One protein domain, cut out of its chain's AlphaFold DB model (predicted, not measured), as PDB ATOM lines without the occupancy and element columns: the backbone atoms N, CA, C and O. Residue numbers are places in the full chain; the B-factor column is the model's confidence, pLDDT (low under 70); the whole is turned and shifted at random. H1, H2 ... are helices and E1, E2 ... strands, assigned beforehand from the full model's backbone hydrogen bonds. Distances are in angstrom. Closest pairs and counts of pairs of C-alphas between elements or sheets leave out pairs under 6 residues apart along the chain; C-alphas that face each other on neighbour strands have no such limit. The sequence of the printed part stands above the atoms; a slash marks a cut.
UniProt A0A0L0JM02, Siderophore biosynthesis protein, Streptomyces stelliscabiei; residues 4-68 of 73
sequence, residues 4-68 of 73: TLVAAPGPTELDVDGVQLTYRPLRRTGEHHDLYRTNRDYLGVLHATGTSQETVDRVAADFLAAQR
ATOM      1  N   THR A   4     -22.142  12.332  -1.151       98.31
ATOM      2  CA  THR A   4     -22.475  12.613   0.248       98.31
ATOM      3  C   THR A   4     -23.701  13.509   0.346       98.31
ATOM      4  O   THR A   4     -23.729  14.594  -0.237       98.31
ATOM      5  N   LEU A   5     -24.716  13.085   1.102       97.88
ATOM      6  CA  LEU A   5     -25.893  13.905   1.397       97.88
ATOM      7  C   LEU A   5     -25.510  14.995   2.408       97.88
ATOM      8  O   LEU A   5     -25.347  14.708   3.587       97.88
ATOM      9  N   VAL A   6     -25.361  16.247   1.980       98.06
ATOM     10  CA  VAL A   6     -24.901  17.343   2.859       98.06
ATOM     11  C   VAL A   6     -26.045  18.143   3.476       98.06
ATOM     12  O   VAL A   6     -25.881  18.721   4.546       98.06
ATOM     13  N   ALA A   7     -27.222  18.132   2.848       97.38
ATOM     14  CA  ALA A   7     -28.422  18.770   3.376       97.38
ATOM     15  C   ALA A   7     -29.668  17.952   3.027       97.38
ATOM     16  O   ALA A   7     -29.804  17.463   1.903       97.38
ATOM     17  N   ALA A   8     -30.574  17.822   3.992       96.81
ATOM     18  CA  ALA A   8     -31.879  17.202   3.825       96.81
ATOM     19  C   ALA A   8     -32.864  17.775   4.860       96.81
ATOM     20  O   ALA A   8     -32.433  18.145   5.956       96.81
ATOM     21  N   PRO A   9     -34.170  17.827   4.549       97.00
ATOM     22  CA  PRO A   9     -35.198  18.105   5.541       97.00
ATOM     23  C   PRO A   9     -35.190  17.065   6.667       97.00
ATOM     24  O   PRO A   9     -34.882  15.892   6.449       97.00
ATOM     25  N   GLY A  10     -35.539  17.505   7.875       97.38
ATOM     26  CA  GLY A  10     -35.750  16.624   9.024       97.38
ATOM     27  C   GLY A  10     -37.113  15.920   8.981       97.38
ATOM     28  O   GLY A  10     -37.910  16.182   8.082       97.38
ATOM     29  N   PRO A  11     -37.401  15.024   9.943       98.12
ATOM     30  CA  PRO A  11     -38.730  14.449  10.106       98.12
ATOM     31  C   PRO A  11     -39.780  15.535  10.350       98.12
ATOM     32  O   PRO A  11     -39.553  16.438  11.153       98.12
ATOM     33  N   THR A  12     -40.936  15.399   9.707       98.38
ATOM     34  CA  THR A  12     -42.019  16.387   9.772       98.38
ATOM     35  C   THR A  12     -43.365  15.687   9.915       98.38
ATOM     36  O   THR A  12     -43.573  14.633   9.315       98.38
ATOM     37  N   GLU A  13     -44.269  16.279  10.691       98.44
ATOM     38  CA  GLU A  13     -45.677  15.890  10.814       98.44
ATOM     39  C   GLU A  13     -46.526  17.158  10.736       98.44
ATOM     40  O   GLU A  13     -46.233  18.130  11.432       98.44
ATOM     41  N   LEU A  14     -47.519  17.171   9.850       98.12
ATOM     42  CA  LEU A  14     -48.363  18.329   9.572       98.12
ATOM     43  C   LEU A  14     -49.800  17.885   9.303       98.12
ATOM     44  O   LEU A  14     -50.033  16.803   8.769       98.12
ATOM     45  N   ASP A  15     -50.733  18.780   9.599       98.38
ATOM     46  CA  ASP A  15     -52.102  18.752   9.091       98.38
ATOM     47  C   ASP A  15     -52.287  20.004   8.228       98.38
ATOM     48  O   ASP A  15     -52.104  21.124   8.713       98.38
ATOM     49  N   VAL A  16     -52.565  19.816   6.938       98.25
ATOM     50  CA  VAL A  16     -52.760  20.913   5.983       98.25
ATOM     51  C   VAL A  16     -54.015  20.637   5.178       98.25
ATOM     52  O   VAL A  16     -54.088  19.642   4.461       98.25
ATOM     53  N   ASP A  17     -55.005  21.519   5.290       97.75
ATOM     54  CA  ASP A  17     -56.287  21.408   4.583       97.75
ATOM     55  C   ASP A  17     -56.976  20.039   4.777       97.75
ATOM     56  O   ASP A  17     -57.614  19.507   3.868       97.75
ATOM     57  N   GLY A  18     -56.829  19.447   5.972       97.94
ATOM     58  CA  GLY A  18     -57.378  18.132   6.310       97.94
ATOM     59  C   GLY A  18     -56.563  16.948   5.779       97.94
ATOM     60  O   GLY A  18     -57.023  15.806   5.863       97.94
ATOM     61  N   VAL A  19     -55.369  17.193   5.230       98.81
ATOM     62  CA  VAL A  19     -54.402  16.164   4.840       98.81
ATOM     63  C   VAL A  19     -53.397  15.965   5.966       98.81
ATOM     64  O   VAL A  19     -52.591  16.848   6.258       98.81
ATOM     65  N   GLN A  20     -53.401  14.768   6.553       98.75
ATOM     66  CA  GLN A  20     -52.366  14.343   7.489       98.75
ATOM     67  C   GLN A  20     -51.126  13.949   6.698       98.75
ATOM     68  O   GLN A  20     -51.167  12.996   5.915       98.75
ATOM     69  N   LEU A  21     -50.030  14.674   6.893       98.38
ATOM     70  CA  LEU A  21     -48.778  14.485   6.179       98.38
ATOM     71  C   LEU A  21     -47.662  14.143   7.159       98.38
ATOM     72  O   LEU A  21     -47.441  14.834   8.150       98.38
ATOM     73  N   THR A  22     -46.901  13.101   6.838       98.75
ATOM     74  CA  THR A  22     -45.673  12.748   7.552       98.75
ATOM     75  C   THR A  22     -44.524  12.576   6.571       98.75
ATOM     76  O   THR A  22     -44.653  11.890   5.557       98.75
ATOM     77  N   TYR A  23     -43.384  13.187   6.875       98.62
ATOM     78  CA  TYR A  23     -42.140  12.982   6.148       98.62
ATOM     79  C   TYR A  23     -41.106  12.348   7.072       98.62
ATOM     80  O   TYR A  23     -40.899  12.799   8.203       98.62
ATOM     81  N   ARG A  24     -40.446  11.296   6.586       98.38
ATOM     82  CA  ARG A  24     -39.371  10.600   7.299       98.38
ATOM     83  C   ARG A  24     -38.126  10.518   6.410       98.38
ATOM     84  O   ARG A  24     -38.186   9.864   5.366       98.38
ATOM     85  N   PRO A  25     -36.996  11.133   6.806       97.69
ATOM     86  CA  PRO A  25     -35.707  10.895   6.169       97.69
ATOM     87  C   PRO A  25     -35.325   9.421   6.293       97.69
ATOM     88  O   PRO A  25     -35.489   8.816   7.352       97.69
ATOM     89  N   LEU A  26     -34.796   8.850   5.217       96.81
ATOM     90  CA  LEU A  26     -34.270   7.483   5.205       96.81
ATOM     91  C   LEU A  26     -32.742   7.461   5.239       96.81
ATOM     92  O   LEU A  26     -32.155   6.427   5.552       96.81
ATOM     93  N   ARG A  27     -32.110   8.601   4.932       95.69
ATOM     94  CA  ARG A  27     -30.660   8.807   4.909       95.69
ATOM     95  C   ARG A  27     -30.259   9.906   5.880       95.69
ATOM     96  O   ARG A  27     -31.021  10.851   6.092       95.69
ATOM     97  N   ARG A  28     -29.067   9.787   6.464       95.38
ATOM     98  CA  ARG A  28     -28.517  10.824   7.346       95.38
ATOM     99  C   ARG A  28     -27.674  11.806   6.544       95.38
ATOM    100  O   ARG A  28     -26.982  11.424   5.605       95.38
ATOM    101  N   THR A  29     -27.695  13.074   6.938       96.75
ATOM    102  CA  THR A  29     -26.713  14.033   6.429       96.75
ATOM    103  C   THR A  29     -25.299  13.610   6.856       96.75
ATOM    104  O   THR A  29     -25.101  13.073   7.946       96.75
ATOM    105  N   GLY A  30     -24.321  13.796   5.972       97.56
ATOM    106  CA  GLY A  30     -22.945  13.311   6.109       97.56
ATOM    107  C   GLY A  30     -22.718  11.871   5.630       97.56
ATOM    108  O   GLY A  30     -21.573  11.434   5.563       97.56
ATOM    109  N   GLU A  31     -23.771  11.130   5.275       95.38
ATOM    110  CA  GLU A  31     -23.648   9.769   4.748       95.38
ATOM    111  C   GLU A  31     -23.305   9.788   3.250       95.38
ATOM    112  O   GLU A  31     -23.953  10.489   2.463       95.38
ATOM    113  N   HIS A  32     -22.280   9.022   2.857       96.31
ATOM    114  CA  HIS A  32     -21.973   8.763   1.451       96.31
ATOM    115  C   HIS A  32     -22.842   7.625   0.919       96.31
ATOM    116  O   HIS A  32     -22.995   6.587   1.566       96.31
ATOM    117  N   HIS A  33     -23.370   7.808  -0.285       93.62
ATOM    118  CA  HIS A  33     -24.257   6.861  -0.935       93.62
ATOM    119  C   HIS A  33     -23.847   6.595  -2.374       93.62
ATOM    120  O   HIS A  33     -23.783   7.520  -3.185       93.62
ATOM    121  N   ASP A  34     -23.678   5.319  -2.713       96.12
ATOM    122  CA  ASP A  34     -23.646   4.889  -4.108       96.12
ATOM    123  C   ASP A  34     -25.042   4.977  -4.741       96.12
ATOM    124  O   ASP A  34     -26.069   4.988  -4.058       96.12
ATOM    125  N   LEU A  35     -25.082   4.998  -6.075       95.50
ATOM    126  CA  LEU A  35     -26.322   4.962  -6.847       95.50
ATOM    127  C   LEU A  35     -26.626   3.530  -7.306       95.50
ATOM    128  O   LEU A  35     -25.992   3.040  -8.241       95.50
ATOM    129  N   TYR A  36     -27.627   2.887  -6.706       94.69
ATOM    130  CA  TYR A  36     -27.975   1.489  -6.988       94.69
ATOM    131  C   TYR A  36     -29.088   1.312  -8.035       94.69
ATOM    132  O   TYR A  36     -29.312   0.197  -8.498       94.69
ATOM    133  N   ARG A  37     -29.795   2.384  -8.410       94.88
ATOM    134  CA  ARG A  37     -31.001   2.404  -9.264       94.88
ATOM    135  C   ARG A  37     -32.140   1.534  -8.732       94.88
ATOM    136  O   ARG A  37     -32.850   0.876  -9.487       94.88
ATOM    137  N   THR A  38     -32.315   1.544  -7.416       95.69
ATOM    138  CA  THR A  38     -33.406   0.848  -6.719       95.69
ATOM    139  C   THR A  38     -33.954   1.736  -5.607       95.69
ATOM    140  O   THR A  38     -33.433   2.819  -5.350       95.69
ATOM    141  N   ASN A  39     -34.948   1.250  -4.868       94.44
ATOM    142  CA  ASN A  39     -35.522   1.942  -3.709       94.44
ATOM    143  C   ASN A  39     -34.478   2.246  -2.613       94.44
ATOM    144  O   ASN A  39     -34.723   3.086  -1.751       94.44
ATOM    145  N   ARG A  40     -33.292   1.611  -2.653       94.38
ATOM    146  CA  ARG A  40     -32.145   1.973  -1.800       94.38
ATOM    147  C   ARG A  40     -31.697   3.422  -2.000       94.38
ATOM    148  O   ARG A  40     -31.075   3.976  -1.103       94.38
ATOM    149  N   ASP A  41     -32.022   4.039  -3.127       96.00
ATOM    150  CA  ASP A  41     -31.614   5.409  -3.436       96.00
ATOM    151  C   ASP A  41     -32.600   6.464  -2.904       96.00
ATOM    152  O   ASP A  41     -32.368   7.663  -3.070       96.00
ATOM    153  N   TYR A  42     -33.709   6.058  -2.274       96.00
ATOM    154  CA  TYR A  42     -34.649   7.001  -1.672       96.00
ATOM    155  C   TYR A  42     -34.010   7.742  -0.492       96.00
ATOM    156  O   TYR A  42     -33.390   7.142   0.386       96.00
ATOM    157  N   LEU A  43     -34.191   9.066  -0.466       96.44
ATOM    158  CA  LEU A  43     -33.666   9.949   0.584       96.44
ATOM    159  C   LEU A  43     -34.648  10.132   1.745       96.44
ATOM    160  O   LEU A  43     -34.247  10.423   2.869       96.44
ATOM    161  N   GLY A  44     -35.935   9.939   1.479       97.00
ATOM    162  CA  GLY A  44     -37.007  10.026   2.453       97.00
ATOM    163  C   GLY A  44     -38.301   9.470   1.884       97.00
ATOM    164  O   GLY A  44     -38.401   9.220   0.682       97.00
ATOM    165  N   VAL A  45     -39.286   9.296   2.755       98.00
ATOM    166  CA  VAL A  45     -40.644   8.898   2.392       98.00
ATOM    167  C   VAL A  45     -41.624   9.959   2.870       98.00
ATOM    168  O   VAL A  45     -41.500  10.474   3.981       98.00
ATOM    169  N   LEU A  46     -42.581  10.282   2.006       98.44
ATOM    170  CA  LEU A  46     -43.728  11.117   2.312       98.44
ATOM    171  C   LEU A  46     -44.963  10.221   2.364       98.44
ATOM    172  O   LEU A  46     -45.203   9.454   1.434       98.44
ATOM    173  N   HIS A  47     -45.744  10.336   3.427       98.56
ATOM    174  CA  HIS A  47     -47.058   9.725   3.521       98.56
ATOM    175  C   HIS A  47     -48.084  10.829   3.750       98.56
ATOM    176  O   HIS A  47     -47.915  11.633   4.664       98.56
ATOM    177  N   ALA A  48     -49.115  10.871   2.911       98.50
ATOM    178  CA  ALA A  48     -50.197  11.839   2.979       98.50
ATOM    179  C   ALA A  48     -51.537  11.098   2.935       98.50
ATOM    180  O   ALA A  48     -51.718  10.185   2.127       98.50
ATOM    181  N   THR A  49     -52.469  11.455   3.813       98.69
ATOM    182  CA  THR A  49     -53.807  10.853   3.875       98.69
ATOM    183  C   THR A  49     -54.857  11.948   3.983       98.69
ATOM    184  O   THR A  49     -54.752  12.824   4.834       98.69
ATOM    185  N   GLY A  50     -55.882  11.878   3.138       98.25
ATOM    186  CA  GLY A  50     -57.009  12.806   3.115       98.25
ATOM    187  C   GLY A  50     -58.183  12.207   2.342       98.25
ATOM    188  O   GLY A  50     -58.074  11.122   1.772       98.25
ATOM    189  N   THR A  51     -59.320  12.900   2.329       98.31
ATOM    190  CA  THR A  51     -60.560  12.415   1.692       98.31
ATOM    191  C   THR A  51     -60.722  12.853   0.235       98.31
ATOM    192  O   THR A  51     -61.622  12.370  -0.447       98.31
ATOM    193  N   SER A  52     -59.853  13.743  -0.255       98.31
ATOM    194  CA  SER A  52     -59.839  14.240  -1.633       98.31
ATOM    195  C   SER A  52     -58.469  14.015  -2.257       98.31
ATOM    196  O   SER A  52     -57.468  14.530  -1.757       98.31
ATOM    197  N   GLN A  53     -58.430  13.274  -3.365       98.31
ATOM    198  CA  GLN A  53     -57.190  13.020  -4.096       98.31
ATOM    199  C   GLN A  53     -56.546  14.322  -4.584       98.31
ATOM    200  O   GLN A  53     -55.356  14.517  -4.382       98.31
ATOM    201  N   GLU A  54     -57.334  15.248  -5.137       98.62
ATOM    202  CA  GLU A  54     -56.833  16.546  -5.609       98.62
ATOM    203  C   GLU A  54     -56.148  17.337  -4.484       98.62
ATOM    204  O   GLU A  54     -55.085  17.927  -4.676       98.62
ATOM    205  N   THR A  55     -56.734  17.325  -3.284       98.56
ATOM    206  CA  THR A  55     -56.161  18.017  -2.124       98.56
ATOM    207  C   THR A  55     -54.884  17.334  -1.641       98.56
ATOM    208  O   THR A  55     -53.902  18.023  -1.371       98.56
ATOM    209  N   VAL A  56     -54.867  15.999  -1.582       98.81
ATOM    210  CA  VAL A  56     -53.669  15.224  -1.223       98.81
ATOM    211  C   VAL A  56     -52.531  15.487  -2.210       98.81
ATOM    212  O   VAL A  56     -51.418  15.782  -1.776       98.81
ATOM    213  N   ASP A  57     -52.810  15.439  -3.513       98.75
ATOM    214  CA  ASP A  57     -51.815  15.648  -4.566       98.75
ATOM    215  C   ASP A  57     -51.215  17.059  -4.487       98.75
ATOM    216  O   ASP A  57     -49.991  17.212  -4.510       98.75
ATOM    217  N   ARG A  58     -52.056  18.089  -4.309       98.69
ATOM    218  CA  ARG A  58     -51.594  19.474  -4.135       98.69
ATOM    219  C   ARG A  58     -50.730  19.633  -2.884       98.69
ATOM    220  O   ARG A  58     -49.617  20.135  -2.986       98.69
ATOM    221  N   VAL A  59     -51.208  19.189  -1.719       98.75
ATOM    222  CA  VAL A  59     -50.474  19.333  -0.447       98.75
ATOM    223  C   VAL A  59     -49.131  18.603  -0.499       98.75
ATOM    224  O   VAL A  59     -48.117  19.137  -0.050       98.75
ATOM    225  N   ALA A  60     -49.093  17.399  -1.078       98.56
ATOM    226  CA  ALA A  60     -47.855  16.649  -1.245       98.56
ATOM    227  C   ALA A  60     -46.874  17.363  -2.190       98.56
ATOM    228  O   ALA A  60     -45.684  17.461  -1.875       98.56
ATOM    229  N   ALA A  61     -47.361  17.881  -3.322       98.56
ATOM    230  CA  ALA A  61     -46.545  18.631  -4.270       98.56
ATOM    231  C   ALA A  61     -45.975  19.912  -3.642       98.56
ATOM    232  O   ALA A  61     -44.768  20.140  -3.732       98.56
ATOM    233  N   ASP A  62     -46.808  20.692  -2.950       98.56
ATOM    234  CA  ASP A  62     -46.409  21.925  -2.264       98.56
ATOM    235  C   ASP A  62     -45.358  21.639  -1.181       98.56
ATOM    236  O   ASP A  62     -44.327  22.317  -1.107       98.56
ATOM    237  N   PHE A  63     -45.564  20.586  -0.378       98.25
ATOM    238  CA  PHE A  63     -44.595  20.166   0.634       98.25
ATOM    239  C   PHE A  63     -43.242  19.827   0.004       98.25
ATOM    240  O   PHE A  63     -42.216  20.344   0.454       98.25
ATOM    241  N   LEU A  64     -43.228  18.979  -1.032       97.62
ATOM    242  CA  LEU A  64     -41.999  18.545  -1.700       97.62
ATOM    243  C   LEU A  64     -41.289  19.699  -2.416       97.62
ATOM    244  O   LEU A  64     -40.061  19.750  -2.387       97.62
ATOM    245  N   ALA A  65     -42.037  20.632  -3.010       98.19
ATOM    246  CA  ALA A  65     -41.489  21.811  -3.677       98.19
ATOM    247  C   ALA A  65     -40.769  22.763  -2.708       98.19
ATOM    248  O   ALA A  65     -39.804  23.421  -3.097       98.19
ATOM    249  N   ALA A  66     -41.203  22.815  -1.446       97.62
ATOM    250  CA  ALA A  66     -40.560  23.612  -0.405       97.62
ATOM    251  C   ALA A  66     -39.297  22.955   0.188       97.62
ATOM    252  O   ALA A  66     -38.526  23.621   0.882       97.62
ATOM    253  N   GLN A  67     -39.068  21.661  -0.060       96.69
ATOM    254  CA  GLN A  67     -37.927  20.932   0.493       96.69
ATOM    255  C   GLN A  67     -36.699  20.986  -0.421       96.69
ATOM    256  O   GLN A  67     -36.787  21.117  -1.643       96.69
ATOM    257  N   ARG A  68     -35.515  20.811   0.175       96.69
ATOM    258  CA  ARG A  68     -34.251  20.737  -0.564       96.69
ATOM    259  C   ARG A  68     -33.367  19.608  -0.052       96.69
ATOM    260  O   ARG A  68     -33.094  19.512   1.139       96.69
TER     261      ARG A  68
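This is residues 4 to 68 of the 73 residues of the protein "Siderophore biosynthesis protein" of Streptomyces stelliscabiei (UniProt A0A0L0JM02). A narrow three-stranded sheet, E2, E3 and E4, has one helix, H1, lying slantwise over one of its faces, with no named element over the other face. Beyond one end of this sheet and helix the model is drawn out lengthwise by the short strand E1 and the long loop of residues 26 to 43. The printed part has 65 residues, with four named strands and then one named helix along the chain, E1, E2, E3, E4, H1; the sheet runs in the order E2, E3, E4, antiparallel throughout, and the class is mixed, helices and strands. The whole is only just loose, close to compact, with a radius of gyration of the C-alphas of 13.4 A, and elongated, spanning 38 by 21 by 15 A.

In the sheet, E3 is the longest strand by residues, 19 to 25, and measures 19.5 A from first to last C-alpha. E4 takes residues 44 to 49, 16.9 A, and begins at C-alpha 44 (-37.007, 10.026, 2.453). E2 takes residues 12 to 16, 12.3 A. H1 takes residues 53 to 66, 20.1 A, from C-alpha 53 at (-57.190, 13.020, -4.096) to C-alpha 66 at (-40.560, 23.612, -0.405). E1, residues 4 to 7, measures 9.1 A and begins at C-alpha 4 (-22.475, 12.613, 0.248).

E2, E3 and E4 form a meander, each strand the antiparallel neighbour of the one before, with E2 and E4 as edge strands. E2 and E3 are a hairpin at 164 degrees, with N 14 and O 21 within hydrogen-bond range at 2.9 A and N 23 and O 12 at 2.8 A. E3 and E4 are also a hairpin, at 168 degrees, with N 22 and O 47 within hydrogen-bond range at 2.8 A. H1 is on the sheet at a height over the sheet of 9.1 A, giving two layers, a helix on one face of a sheet. It lies over E3 and, only just, over E4, on which 3 of its C-alphas fall. It runs slantwise to the strands, at 36 degrees to E3 on the local plane. The closest C-alphas of E3 and H1 are those of Val 19 and Val 56, 6.2 A apart. In H1 every O i to N i+4 pair is within hydrogen-bond range. E1 pairs with no named strand and is apart from E2, E3, E4 and H1.

The two C-alphas farthest apart, those of His 32 and Thr 51, are 38.8 A from each other. The link from E3 to E4 is long, with 18 residues, and the other links are tight. The printed part has no cut. The mean pLDDT of the printed part is 97.5, and no printed residue is under 70.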